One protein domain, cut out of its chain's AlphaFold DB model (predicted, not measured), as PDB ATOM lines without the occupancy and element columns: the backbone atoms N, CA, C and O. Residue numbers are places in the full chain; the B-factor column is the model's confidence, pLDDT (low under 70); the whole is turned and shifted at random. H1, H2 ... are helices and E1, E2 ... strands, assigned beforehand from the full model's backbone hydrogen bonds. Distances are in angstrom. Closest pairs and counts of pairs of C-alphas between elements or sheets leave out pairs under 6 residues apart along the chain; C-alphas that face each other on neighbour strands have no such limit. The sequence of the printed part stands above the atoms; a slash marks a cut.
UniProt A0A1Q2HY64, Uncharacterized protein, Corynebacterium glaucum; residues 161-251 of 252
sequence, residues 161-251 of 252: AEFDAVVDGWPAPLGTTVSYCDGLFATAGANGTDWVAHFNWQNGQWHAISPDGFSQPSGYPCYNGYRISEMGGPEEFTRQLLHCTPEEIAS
ATOM      1  N   ALA A 161     -11.676  10.280 -50.913       86.00
ATOM      2  CA  ALA A 161     -10.589   9.589 -51.600       86.00
ATOM      3  C   ALA A 161      -9.198   9.894 -51.014       86.00
ATOM      4  O   ALA A 161      -8.282   9.094 -51.200       86.00
ATOM      5  N   GLU A 162      -9.016  11.015 -50.304       88.50
ATOM      6  CA  GLU A 162      -7.721  11.335 -49.690       88.50
ATOM      7  C   GLU A 162      -7.400  10.433 -48.493       88.50
ATOM      8  O   GLU A 162      -6.231  10.203 -48.194       88.50
ATOM      9  N   PHE A 163      -8.417   9.870 -47.839       89.00
ATOM     10  CA  PHE A 163      -8.246   9.049 -46.636       89.00
ATOM     11  C   PHE A 163      -7.978   7.571 -46.950       89.00
ATOM     12  O   PHE A 163      -7.369   6.875 -46.137       89.00
ATOM     13  N   ASP A 164      -8.368   7.101 -48.141       82.50
ATOM     14  CA  ASP A 164      -8.228   5.699 -48.567       82.50
ATOM     15  C   ASP A 164      -6.768   5.219 -48.583       82.50
ATOM     16  O   ASP A 164      -6.495   4.037 -48.379       82.50
ATOM     17  N   ALA A 165      -5.826   6.133 -48.830       77.00
ATOM     18  CA  ALA A 165      -4.401   5.832 -48.956       77.00
ATOM     19  C   ALA A 165      -3.611   5.984 -47.645       77.00
ATOM     20  O   ALA A 165      -2.436   5.623 -47.604       77.00
ATOM     21  N   VAL A 166      -4.220   6.542 -46.593       84.69
ATOM     22  CA  VAL A 166      -3.506   6.930 -45.363       84.69
ATOM     23  C   VAL A 166      -3.400   5.772 -44.373       84.69
ATOM     24  O   VAL A 166      -2.417   5.675 -43.640       84.69
ATOM     25  N   VAL A 167      -4.406   4.896 -44.326       83.94
ATOM     26  CA  VAL A 167      -4.446   3.772 -43.383       83.94
ATOM     27  C   VAL A 167      -4.048   2.479 -44.085       83.94
ATOM     28  O   VAL A 167      -4.683   2.054 -45.051       83.94
ATOM     29  N   ASP A 168      -3.029   1.801 -43.558       80.94
ATOM     30  CA  ASP A 168      -2.612   0.496 -44.064       80.94
ATOM     31  C   ASP A 168      -3.744  -0.535 -43.950       80.94
ATOM     32  O   ASP A 168      -4.264  -0.817 -42.869       80.94
ATOM     33  N   GLY A 169      -4.112  -1.136 -45.083       80.88
ATOM     34  CA  GLY A 169      -5.145  -2.171 -45.136       80.88
ATOM     35  C   GLY A 169      -6.581  -1.653 -45.021       80.88
ATOM     36  O   GLY A 169      -7.466  -2.454 -44.729       80.88
ATOM     37  N   TRP A 170      -6.814  -0.356 -45.266       85.44
ATOM     38  CA  TRP A 170      -8.135   0.274 -45.238       85.44
ATOM     39  C   TRP A 170      -9.168  -0.494 -46.090       85.44
ATOM     40  O   TRP A 170      -9.072  -0.525 -47.323       85.44
ATOM     41  N   PRO A 171     -10.166  -1.150 -45.470       77.62
ATOM     42  CA  PRO A 171     -11.093  -2.015 -46.184       77.62
ATOM     43  C   PRO A 171     -12.268  -1.199 -46.728       77.62
ATOM     44  O   PRO A 171     -13.390  -1.324 -46.243       77.62
ATOM     45  N   ALA A 172     -12.024  -0.389 -47.760       77.06
ATOM     46  CA  ALA A 172     -13.031   0.471 -48.390       77.06
ATOM     47  C   ALA A 172     -13.480  -0.003 -49.793       77.06
ATOM     48  O   ALA A 172     -13.495   0.791 -50.734       77.06
ATOM     49  N   PRO A 173     -13.913  -1.270 -49.993       74.94
ATOM     50  CA  PRO A 173     -14.418  -1.705 -51.299       74.94
ATOM     51  C   PRO A 173     -15.706  -0.966 -51.704       74.94
ATOM     52  O   PRO A 173     -16.075  -0.977 -52.876       74.94
ATOM     53  N   LEU A 174     -16.391  -0.337 -50.741       82.00
ATOM     54  CA  LEU A 174     -17.579   0.497 -50.942       82.00
ATOM     55  C   LEU A 174     -17.279   2.002 -50.775       82.00
ATOM     56  O   LEU A 174     -18.211   2.801 -50.652       82.00
ATOM     57  N   GLY A 175     -15.995   2.373 -50.763       85.69
ATOM     58  CA  GLY A 175     -15.506   3.732 -50.546       85.69
ATOM     59  C   GLY A 175     -15.443   4.145 -49.077       85.69
ATOM     60  O   GLY A 175     -15.711   3.356 -48.167       85.69
ATOM     61  N   THR A 176     -15.097   5.411 -48.869       92.44
ATOM     62  CA  THR A 176     -14.953   6.033 -47.550       92.44
ATOM     63  C   THR A 176     -16.005   7.106 -47.335       92.44
ATOM     64  O   THR A 176     -16.356   7.855 -48.249       92.44
ATOM     65  N   THR A 177     -16.495   7.186 -46.104       92.06
ATOM     66  CA  THR A 177     -17.393   8.244 -45.645       92.06
ATOM     67  C   THR A 177     -16.662   9.096 -44.625       92.06
ATOM     68  O   THR A 177     -16.171   8.579 -43.624       92.06
ATOM     69  N   VAL A 178     -16.632  10.405 -44.852       94.12
ATOM     70  CA  VAL A 178     -16.097  11.384 -43.902       94.12
ATOM     71  C   VAL A 178     -17.245  11.850 -43.012       94.12
ATOM     72  O   VAL A 178     -18.222  12.413 -43.504       94.12
ATOM     73  N   SER A 179     -17.167  11.576 -41.710       93.25
ATOM     74  CA  SER A 179     -18.190  11.993 -40.740       93.25
ATOM     75  C   SER A 179     -17.899  13.364 -40.135       93.25
ATOM     76  O   SER A 179     -18.816  14.043 -39.680       93.25
ATOM     77  N   TYR A 180     -16.632  13.776 -40.136       94.88
ATOM     78  CA  TYR A 180     -16.183  15.082 -39.670       94.88
ATOM     79  C   TYR A 180     -14.936  15.503 -40.438       94.88
ATOM     80  O   TYR A 180     -14.057  14.673 -40.658       94.88
ATOM     81  N   CYS A 181     -14.853  16.776 -40.815       94.50
ATOM     82  CA  CYS A 181     -13.647  17.378 -41.364       94.50
ATOM     83  C   CYS A 181     -13.714  18.900 -41.219       94.50
ATOM     84  O   CYS A 181     -14.720  19.508 -41.585       94.50
ATOM     85  N   ASP A 182     -12.652  19.505 -40.698       92.38
ATOM     86  CA  ASP A 182     -12.475  20.963 -40.624       92.38
ATOM     87  C   ASP A 182     -11.235  21.450 -41.402       92.38
ATOM     88  O   ASP A 182     -10.858  22.617 -41.315       92.38
ATOM     89  N   GLY A 183     -10.605  20.548 -42.163       91.88
ATOM     90  CA  GLY A 183      -9.381  20.799 -42.925       91.88
ATOM     91  C   GLY A 183      -8.084  20.617 -42.129       91.88
ATOM     92  O   GLY A 183      -7.015  20.576 -42.733       91.88
ATOM     93  N   LEU A 184      -8.156  20.470 -40.801       91.56
ATOM     94  CA  LEU A 184      -7.012  20.159 -39.933       91.56
ATOM     95  C   LEU A 184      -7.146  18.795 -39.259       91.56
ATOM     96  O   LEU A 184      -6.160  18.094 -39.052       91.56
ATOM     97  N   PHE A 185      -8.368  18.399 -38.945       94.62
ATOM     98  CA  PHE A 185      -8.740  17.134 -38.350       94.62
ATOM     99  C   PHE A 185      -9.893  16.528 -39.134       94.62
ATOM    100  O   PHE A 185     -10.771  17.227 -39.647       94.62
ATOM    101  N   ALA A 186      -9.909  15.204 -39.210       95.56
ATOM    102  CA  ALA A 186     -10.992  14.485 -39.855       95.56
ATOM    103  C   ALA A 186     -11.281  13.157 -39.163       95.56
ATOM    104  O   ALA A 186     -10.401  12.524 -38.580       95.56
ATOM    105  N   THR A 187     -12.528  12.719 -39.267       95.44
ATOM    106  CA  THR A 187     -12.946  11.358 -38.940       95.44
ATOM    107  C   THR A 187     -13.542  10.757 -40.196       95.44
ATOM    108  O   THR A 187     -14.473  11.321 -40.779       95.44
ATOM    109  N   ALA A 188     -13.020   9.606 -40.603       94.75
ATOM    110  CA  ALA A 188     -13.520   8.880 -41.755       94.75
ATOM    111  C   ALA A 188     -13.682   7.398 -41.426       94.75
ATOM    112  O   ALA A 188     -12.968   6.848 -40.588       94.75
ATOM    113  N   GLY A 189     -14.645   6.756 -42.078       92.44
ATOM    114  CA  GLY A 189     -14.921   5.337 -41.920       92.44
ATOM    115  C   GLY A 189     -15.042   4.628 -43.258       92.44
ATOM    116  O   GLY A 189     -15.521   5.203 -44.240       92.44
ATOM    117  N   ALA A 190     -14.613   3.371 -43.292       92.00
ATOM    118  CA  ALA A 190     -14.693   2.548 -44.487       92.00
ATOM    119  C   ALA A 190     -16.103   1.953 -44.619       92.00
ATOM    120  O   ALA A 190     -16.592   1.239 -43.738       92.00
ATOM    121  N   ASN A 191     -16.777   2.264 -45.724       89.62
ATOM    122  CA  ASN A 191     -18.185   1.947 -45.906       89.62
ATOM    123  C   ASN A 191     -18.423   0.425 -45.951       89.62
ATOM    124  O   ASN A 191     -17.701  -0.324 -46.612       89.62
ATOM    125  N   GLY A 192     -19.462  -0.036 -45.249       85.81
ATOM    126  CA  GLY A 192     -19.766  -1.461 -45.081       85.81
ATOM    127  C   GLY A 192     -18.919  -2.184 -44.029       85.81
ATOM    128  O   GLY A 192     -18.963  -3.413 -43.976       85.81
ATOM    129  N   THR A 193     -18.168  -1.452 -43.202       86.69
ATOM    130  CA  THR A 193     -17.357  -2.001 -42.108       86.69
ATOM    131  C   THR A 193     -17.505  -1.165 -40.834       86.69
ATOM    132  O   THR A 193     -18.031  -0.055 -40.877       86.69
ATOM    133  N   ASP A 194     -16.998  -1.678 -39.712       85.44
ATOM    134  CA  ASP A 194     -16.885  -0.938 -38.445       85.44
ATOM    135  C   ASP A 194     -15.565  -0.144 -38.334       85.44
ATOM    136  O   ASP A 194     -15.211   0.340 -37.258       85.44
ATOM    137  N   TRP A 195     -14.793  -0.041 -39.422       87.69
ATOM    138  CA  TRP A 195     -13.519   0.671 -39.414       87.69
ATOM    139  C   TRP A 195     -13.763   2.171 -39.426       87.69
ATOM    140  O   TRP A 195     -14.303   2.715 -40.390       87.69
ATOM    141  N   VAL A 196     -13.314   2.831 -38.365       91.44
ATOM    142  CA  VAL A 196     -13.274   4.285 -38.231       91.44
ATOM    143  C   VAL A 196     -11.854   4.672 -37.854       91.44
ATOM    144  O   VAL A 196     -11.256   4.067 -36.965       91.44
ATOM    145  N   ALA A 197     -11.318   5.673 -38.541       92.69
ATOM    146  CA  ALA A 197     -10.035   6.271 -38.228       92.69
ATOM    147  C   ALA A 197     -10.179   7.782 -38.078       92.69
ATOM    148  O   ALA A 197     -11.083   8.425 -38.622       92.69
ATOM    149  N   HIS A 198      -9.244   8.325 -37.316       95.12
ATOM    150  CA  HIS A 198      -9.150   9.735 -37.006       95.12
ATOM    151  C   HIS A 198      -7.833  10.254 -37.560       95.12
ATOM    152  O   HIS A 198      -6.816   9.567 -37.476       95.12
ATOM    153  N   PHE A 199      -7.856  11.446 -38.135       95.12
ATOM    154  CA  PHE A 199      -6.755  11.987 -38.912       95.12
ATOM    155  C   PHE A 199      -6.422  13.395 -38.460       95.12
ATOM    156  O   PHE A 199      -7.313  14.143 -38.053       95.12
ATOM    157  N   ASN A 200      -5.149  13.757 -38.583       94.38
ATOM    158  CA  ASN A 200      -4.721  15.141 -38.538       94.38
ATOM    159  C   ASN A 200      -3.903  15.504 -39.776       94.38
ATOM    160  O   ASN A 200      -3.174  14.683 -40.337       94.38
ATOM    161  N   TRP A 201      -4.060  16.742 -40.214       92.75
ATOM    162  CA  TRP A 201      -3.340  17.312 -41.330       92.75
ATOM    163  C   TRP A 201      -2.046  17.935 -40.826       92.75
ATOM    164  O   TRP A 201      -2.058  18.821 -39.971       92.75
ATOM    165  N   GLN A 202      -0.918  17.457 -41.339       87.94
ATOM    166  CA  GLN A 202       0.397  17.991 -41.007       87.94
ATOM    167  C   GLN A 202       1.272  17.967 -42.255       87.94
ATOM    168  O   GLN A 202       1.267  16.995 -43.001       87.94
ATOM    169  N   ASN A 203       2.064  19.020 -42.467       83.62
ATOM    170  CA  ASN A 203       3.059  19.081 -43.547       83.62
ATOM    171  C   ASN A 203       2.491  18.759 -44.946       83.62
ATOM    172  O   ASN A 203       3.137  18.077 -45.744       83.62
ATOM    173  N   GLY A 204       1.267  19.209 -45.228       84.81
ATOM    174  CA  GLY A 204       0.629  18.994 -46.523       84.81
ATOM    175  C   GLY A 204       0.095  17.574 -46.753       84.81
ATOM    176  O   GLY A 204      -0.169  17.227 -47.904       84.81
ATOM    177  N   GLN A 205      -0.026  16.741 -45.710       89.50
ATOM    178  CA  GLN A 205      -0.560  15.383 -45.816       89.50
ATOM    179  C   GLN A 205      -1.464  15.008 -44.636       89.50
ATOM    180  O   GLN A 205      -1.283  15.447 -43.498       89.50
ATOM    181  N   TRP A 206      -2.437  14.138 -44.918       93.38
ATOM    182  CA  TRP A 206      -3.243  13.492 -43.891       93.38
ATOM    183  C   TRP A 206      -2.436  12.385 -43.216       93.38
ATOM    184  O   TRP A 206      -1.862  11.519 -43.877       93.38
ATOM    185  N   HIS A 207      -2.447  12.383 -41.888       93.12
ATOM    186  CA  HIS A 207      -1.846  11.344 -41.066       93.12
ATOM    187  C   HIS A 207      -2.903  10.721 -40.161       93.12
ATOM    188  O   HIS A 207      -3.672  11.426 -39.510       93.12
ATOM    189  N   ALA A 208      -2.943   9.389 -40.101       93.50
ATOM    190  CA  ALA A 208      -3.804   8.686 -39.160       93.50
ATOM    191  C   ALA A 208      -3.271   8.850 -37.729       93.50
ATOM    192  O   ALA A 208      -2.115   8.541 -37.427       93.50
ATOM    193  N   ILE A 209      -4.135   9.304 -36.829       93.44
ATOM    194  CA  ILE A 209      -3.836   9.435 -35.409       93.44
ATOM    195  C   ILE A 209      -3.874   8.036 -34.795       93.44
ATOM    196  O   ILE A 209      -4.924   7.391 -34.713       93.44
ATOM    197  N   SER A 210      -2.716   7.569 -34.331       92.50
ATOM    198  CA  SER A 210      -2.613   6.289 -33.623       92.50
ATOM    199  C   SER A 210      -3.387   6.342 -32.302       92.50
ATOM    200  O   SER A 210      -3.271   7.354 -31.608       92.50
ATOM    201  N   PRO A 211      -4.151   5.301 -31.929       93.19
ATOM    202  CA  PRO A 211      -4.859   5.263 -30.652       93.19
ATOM    203  C   PRO A 211      -3.890   5.261 -29.466       93.19
ATOM    204  O   PRO A 211      -2.767   4.771 -29.572       93.19
ATOM    205  N   ASP A 212      -4.335   5.807 -28.335       94.25
ATOM    206  CA  ASP A 212      -3.566   5.820 -27.081       94.25
ATOM    207  C   ASP A 212      -3.737   4.523 -26.279       94.25
ATOM    208  O   ASP A 212      -2.954   4.238 -25.378       94.25
ATOM    209  N   GLY A 213      -4.770   3.744 -26.600       92.69
ATOM    210  CA  GLY A 213      -5.068   2.465 -25.976       92.69
ATOM    211  C   GLY A 213      -6.326   1.838 -26.568       92.69
ATOM    212  O   GLY A 213      -6.861   2.295 -27.584       92.69
ATOM    213  N   PHE A 214      -6.818   0.795 -25.904       92.38
ATOM    214  CA  PHE A 214      -8.053   0.112 -26.277       92.38
ATOM    215  C   PHE A 214      -8.990   0.034 -25.081       92.38
ATOM    216  O   PHE A 214      -8.606  -0.408 -23.998       92.38
ATOM    217  N   SER A 215     -10.231   0.455 -25.301       90.88
ATOM    218  CA  SER A 215     -11.231   0.528 -24.247       90.88
ATOM    219  C   SER A 215     -11.701  -0.852 -23.787       90.88
ATOM    220  O   SER A 215     -11.865  -1.774 -24.589       90.88
ATOM    221  N   GLN A 216     -11.994  -1.005 -22.500       87.88
ATOM    222  CA  GLN A 216     -12.502  -2.248 -21.925       87.88
ATOM    223  C   GLN A 216     -13.996  -2.129 -21.587       87.88
ATOM    224  O   GLN A 216     -14.444  -1.104 -21.076       87.88
ATOM    225  N   PRO A 217     -14.813  -3.169 -21.857       86.56
ATOM    226  CA  PRO A 217     -14.467  -4.476 -22.431       86.56
ATOM    227  C   PRO A 217     -14.528  -4.519 -23.970       86.56
ATOM    228  O   PRO A 217     -14.389  -5.592 -24.551       86.56
ATOM    229  N   SER A 218     -14.829  -3.394 -24.623       88.44
ATOM    230  CA  SER A 218     -15.231  -3.378 -26.033       88.44
ATOM    231  C   SER A 218     -14.089  -3.656 -27.019       88.44
ATOM    232  O   SER A 218     -14.340  -4.136 -28.119       88.44
ATOM    233  N   GLY A 219     -12.845  -3.380 -26.621       89.75
ATOM    234  CA  GLY A 219     -11.663  -3.494 -27.464       89.75
ATOM    235  C   GLY A 219     -11.562  -2.415 -28.543       89.75
ATOM    236  O   GLY A 219     -10.691  -2.524 -29.400       89.75
ATOM    237  N   TYR A 220     -12.424  -1.390 -28.535       90.44
ATOM    238  CA  TYR A 220     -12.345  -0.295 -29.504       90.44
ATOM    239  C   TYR A 220     -11.185   0.656 -29.189       90.44
ATOM    240  O   TYR A 220     -10.919   0.897 -28.006       90.44
ATOM    241  N   PRO A 221     -10.525   1.220 -30.221       92.25
ATOM    242  CA  PRO A 221      -9.477   2.215 -30.038       92.25
ATOM    243  C   PRO A 221     -10.009   3.412 -29.251       92.25
ATOM    244  O   PRO A 221     -11.117   3.888 -29.499       92.25
ATOM    245  N   CYS A 222      -9.216   3.890 -28.300       94.06
ATOM    246  CA  CYS A 222      -9.523   5.078 -27.521       94.06
ATOM    247  C   CYS A 222      -8.382   6.103 -27.610       94.06
ATOM    248  O   CYS A 222      -7.243   5.775 -27.960       94.06
ATOM    249  N   TYR A 223      -8.703   7.355 -27.289       94.62
ATOM    250  CA  TYR A 223      -7.821   8.506 -27.446       94.62
ATOM    251  C   TYR A 223      -7.749   9.334 -26.164       94.62
ATOM    252  O   TYR A 223      -8.743   9.560 -25.469       94.62
ATOM    253  N   ASN A 224      -6.557   9.829 -25.858       93.12
ATOM    254  CA  ASN A 224      -6.306  10.769 -24.783       93.12
ATOM    255  C   ASN A 224      -6.641  12.187 -25.264       93.12
ATOM    256  O   ASN A 224      -5.922  12.759 -26.083       93.12
ATOM    257  N   GLY A 225      -7.711  12.768 -24.718       90.12
ATOM    258  CA  GLY A 225      -8.164  14.112 -25.087       90.12
ATOM    259  C   GLY A 225      -7.089  15.191 -24.923       90.12
ATOM    260  O   GLY A 225      -7.006  16.075 -25.765       90.12
ATOM    261  N   TYR A 226      -6.207  15.081 -23.920       90.12
ATOM    262  CA  TYR A 226      -5.120  16.047 -23.727       90.12
ATOM    263  C   TYR A 226      -4.142  16.053 -24.904       90.12
ATOM    264  O   TYR A 226      -3.800  17.123 -25.395       90.12
ATOM    265  N   ARG A 227      -3.761  14.872 -25.412       91.81
ATOM    266  CA  ARG A 227      -2.866  14.752 -26.574       91.81
ATOM    267  C   ARG A 227      -3.508  15.328 -27.835       91.81
ATOM    268  O   ARG A 227      -2.845  15.986 -28.627       91.81
ATOM    269  N   ILE A 228      -4.806  15.094 -28.020       92.94
ATOM    270  CA  ILE A 228      -5.556  15.645 -29.154       92.94
ATOM    271  C   ILE A 228      -5.601  17.174 -29.079       92.94
ATOM    272  O   ILE A 228      -5.348  17.838 -30.080       92.94
ATOM    273  N   SER A 229      -5.843  17.737 -27.892       89.44
ATOM    274  CA  SER A 229      -5.814  19.187 -27.677       89.44
ATOM    275  C   SER A 229      -4.420  19.795 -27.867       89.44
ATOM    276  O   SER A 229      -4.319  20.880 -28.427       89.44
ATOM    277  N   GLU A 230      -3.346  19.111 -27.459       88.62
ATOM    278  CA  GLU A 230      -1.962  19.564 -27.693       88.62
ATOM    279  C   GLU A 230      -1.614  19.667 -29.184       88.62
ATOM    280  O   GLU A 230      -0.813  20.514 -29.565       88.62
ATOM    281  N   MET A 231      -2.244  18.855 -30.039       87.06
ATOM    282  CA  MET A 231      -2.105  18.950 -31.496       87.06
ATOM    283  C   MET A 231      -3.009  20.025 -32.128       87.06
ATOM    284  O   MET A 231      -3.058  20.124 -33.350       87.06
ATOM    285  N   GLY A 232      -3.753  20.798 -31.328       88.25
ATOM    286  CA  GLY A 232      -4.709  21.797 -31.821       88.25
ATOM    287  C   GLY A 232      -6.086  21.227 -32.172       88.25
ATOM    288  O   GLY A 232      -6.863  21.880 -32.863       88.25
ATOM    289  N   GLY A 233      -6.406  20.012 -31.710       89.81
ATOM    290  CA  GLY A 233      -7.680  19.353 -31.988       89.81
ATOM    291  C   GLY A 233      -8.877  20.154 -31.461       89.81
ATOM    292  O   GLY A 233      -8.932  20.436 -30.259       89.81
ATOM    293  N   PRO A 234      -9.866  20.493 -32.310       90.19
ATOM    294  CA  PRO A 234     -11.027  21.257 -31.875       90.19
ATOM    295  C   PRO A 234     -11.921  20.428 -30.947       90.19
ATOM    296  O   PRO A 234     -11.931  19.191 -30.965       90.19
ATOM    297  N   GLU A 235     -12.724  21.112 -30.133       89.19
ATOM    298  CA  GLU A 235     -13.603  20.445 -29.167       89.19
ATOM    299  C   GLU A 235     -14.649  19.556 -29.865       89.19
ATOM    300  O   GLU A 235     -14.924  18.447 -29.412       89.19
ATOM    301  N   GLU A 236     -15.173  19.996 -31.015       90.50
ATOM    302  CA  GLU A 236     -16.132  19.234 -31.833       90.50
ATOM    303  C   GLU A 236     -15.561  17.903 -32.337       90.50
ATOM    304  O   GLU A 236     -16.271  16.895 -32.382       90.50
ATOM    305  N   PHE A 237     -14.276  17.880 -32.690       93.44
ATOM    306  CA  PHE A 237     -13.572  16.653 -33.049       93.44
ATOM    307  C   PHE A 237     -13.363  15.777 -31.816       93.44
ATOM    308  O   PHE A 237     -13.720  14.602 -31.808       93.44
ATOM    309  N   THR A 238     -12.851  16.378 -30.739       91.44
ATOM    310  CA  THR A 238     -12.517  15.682 -29.493       91.44
ATOM    311  C   THR A 238     -13.730  14.965 -28.897       91.44
ATOM    312  O   THR A 238     -13.598  13.835 -28.437       91.44
ATOM    313  N   ARG A 239     -14.928  15.561 -28.973       89.69
ATOM    314  CA  ARG A 239     -16.178  14.961 -28.470       89.69
ATOM    315  C   ARG A 239     -16.664  13.740 -29.260       89.69
ATOM    316  O   ARG A 239     -17.510  13.006 -28.756       89.69
ATOM    317  N   GLN A 240     -16.167  13.518 -30.477       89.38
ATOM    318  CA  GLN A 240     -16.485  12.324 -31.271       89.38
ATOM    319  C   GLN A 240     -15.577  11.137 -30.938       89.38
ATOM    320  O   GLN A 240     -15.886  10.006 -31.311       89.38
ATOM    321  N   LEU A 241     -14.457  11.387 -30.256       92.38
ATOM    322  CA  LEU A 241     -13.492  10.355 -29.921       92.38
ATOM    323  C   LEU A 241     -13.963   9.551 -28.716       92.38
ATOM    324  O   LEU A 241     -14.494  10.083 -27.739       92.38
ATOM    325  N   LEU A 242     -13.687   8.251 -28.747       93.62
ATOM    326  CA  LEU A 242     -13.785   7.436 -27.549       93.62
ATOM    327  C   LEU A 242     -12.619   7.787 -26.621       93.62
ATOM    328  O   LEU A 242     -11.465   7.524 -26.949       93.62
ATOM    329  N   HIS A 243     -12.901   8.385 -25.465       93.31
ATOM    330  CA  HIS A 243     -11.854   8.766 -24.518       93.31
ATOM    331  C   HIS A 243     -11.326   7.568 -23.734       93.31
ATOM    332  O   HIS A 243     -12.111   6.806 -23.169       93.31
ATOM    333  N   CYS A 244     -10.000   7.433 -23.655       93.38
ATOM    334  CA  CYS A 244      -9.396   6.437 -22.776       93.38
ATOM    335  C   CYS A 244      -9.553   6.831 -21.303       93.38
ATOM    336  O   CYS A 244      -9.415   7.995 -20.920       93.38
ATOM    337  N   THR A 245      -9.748   5.829 -20.456       90.81
ATOM    338  CA  THR A 245      -9.533   5.936 -19.014       90.81
ATOM    339  C   THR A 245      -8.031   5.944 -18.689       90.81
ATOM    340  O   THR A 245      -7.217   5.464 -19.482       90.81
ATOM    341  N   PRO A 246      -7.622   6.437 -17.503       87.00
ATOM    342  CA  PRO A 246      -6.212   6.437 -17.105       87.00
ATOM    343  C   PRO A 246      -5.549   5.048 -17.101       87.00
ATOM    344  O   PRO A 246      -4.344   4.945 -17.311       87.00
ATOM    345  N   GLU A 247      -6.321   3.985 -16.865       86.31
ATOM    346  CA  GLU A 247      -5.824   2.602 -16.835       86.31
ATOM    347  C   GLU A 247      -5.535   2.055 -18.245       86.31
ATOM    348  O   GLU A 247      -4.589   1.290 -18.438       86.31
ATOM    349  N   GLU A 248      -6.314   2.486 -19.240       87.38
ATOM    350  CA  GLU A 248      -6.195   2.048 -20.637       87.38
ATOM    351  C   GLU A 248      -5.003   2.699 -21.349       87.38
ATOM    352  O   GLU A 248      -4.366   2.051 -22.170       87.38
ATOM    353  N   ILE A 249      -4.650   3.936 -20.982       82.81
ATOM    354  CA  ILE A 249      -3.477   4.651 -21.524       82.81
ATOM    355  C   ILE A 249      -2.162   4.023 -21.026       82.81
ATOM    356  O   ILE A 249      -1.136   4.074 -21.697       82.81
ATOM    357  N   ALA A 250      -2.171   3.437 -19.825       72.50
ATOM    358  CA  ALA A 250      -0.985   2.857 -19.199       72.50
ATOM    359  C   ALA A 250      -0.723   1.390 -19.597       72.50
ATOM    360  O   ALA A 250       0.250   0.802 -19.119       72.50
ATOM    361  N   SER A 251      -1.585   0.792 -20.427       59.00
ATOM    362  CA  SER A 251      -1.474  -0.608 -20.849       59.00
ATOM    363  C   SER A 251      -0.829  -0.704 -22.241       59.00
ATOM    364  O   SER A 251      -1.487  -0.340 -23.213       59.00
TER     365      SER A 251
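What this domain is: This is residues 161 to 251 of the 252 residues of an uncharacterized protein of Corynebacterium glaucum (UniProt A0A1Q2HY64). Two lobes lie next to each other: one is a strongly twisted, curled sheet of four strands, E1 to E4, and the other is a group of loops with three short helices, H1, H2 and H3. The opening stretch, residues 161 to 175, runs over the face of the sheet turned away from the helices, and residues 209 to 213 cross from E4 into the helical lobe, where a loop folds back on itself through a short antiparallel pairing of residues 213 to 214 with 221 to 222. The printed part has 91 residues, with four named strands followed by three named helices in the order E1 E2 E3 E4 H1 H2 H3; the sheet's order is E1 - E2 - E3 - E4, all antiparallel. The class is mixed, helices and strands, with 37 residues in named elements, under half of those printed. The whole is compact, with a radius of gyration of the C-alphas of 13.0 A, and the C-alphas span 35 by 28 by 20 A along their three main axes.

Where its parts are: Residues 161 to 175 hold no named element. E1, residues 176 to 181, begins at C-alpha 176 at (-14.953, 6.033, -47.550) and is 13.0 A long from first to last C-alpha. E2, residues 185 to 190, measures 16.9 A, and E3, residues 196 to 202, is the longest strand at 19.6 A. E4, residues 205 to 208, is 10.0 A long and ends at C-alpha 208 at (-3.804, 8.686, -39.160). Residues 209 to 224 hold no named element. H1, residues 225 to 230, is the longest helix by residues. H2 follows at residues 235 to 238, and H3, residues 246 to 249, ends at C-alpha 249 at (-3.477, 4.651, -21.524).

How they stand to each other: The sheet is a meander, each strand the antiparallel neighbour of the one before, with E1 and E4 as its edge strands. E1 and E2 form a hairpin at 158 degrees between their directions; N 177 and O 189 are 2.9 A apart, within hydrogen-bond range. E2 and E3 form a hairpin at 145 degrees, with N 199 and O 186 within hydrogen-bond range at 2.8 A. E3 and E4 form a hairpin at 142 degrees, with N 200 and O 207 within range at 2.9 A. From edge to edge the strands' lines turn by 80 degrees, and E1 and E4 are apart. H2 is on the sheet but only grazes it, with its residues 236 to 238; the closest C-alphas of E2 and H2 are those of Phe 185 and Phe 237, 7.2 A apart. H1 and H2 only just touch, with 3 pairs of C-alphas within 8 A, the closest being those of Gly 225 and Thr 238 at 6.4 A. H1 is not on the sheet. H3 touches no helix and is not on the sheet. In H1 every O i to N i+4 pair is within hydrogen-bond range. H2 and H3 are too short for such a pair; the one O i to N i+3 pair of H2 is within range, and that of H3 is not.

The domain as a whole: The two C-alphas farthest apart are those of Gly 204 and Pro 217, 36.9 A. The first and last printed C-alphas, of Ala 161 and Ser 251, are 33.7 A apart. The printed part has no cut. The link from E4 to H1 is long, with 16 residues; that from H2 to H3 is short, and the others are tight. The mean pLDDT of the printed part is 89.1, and residue 251 alone is under 70.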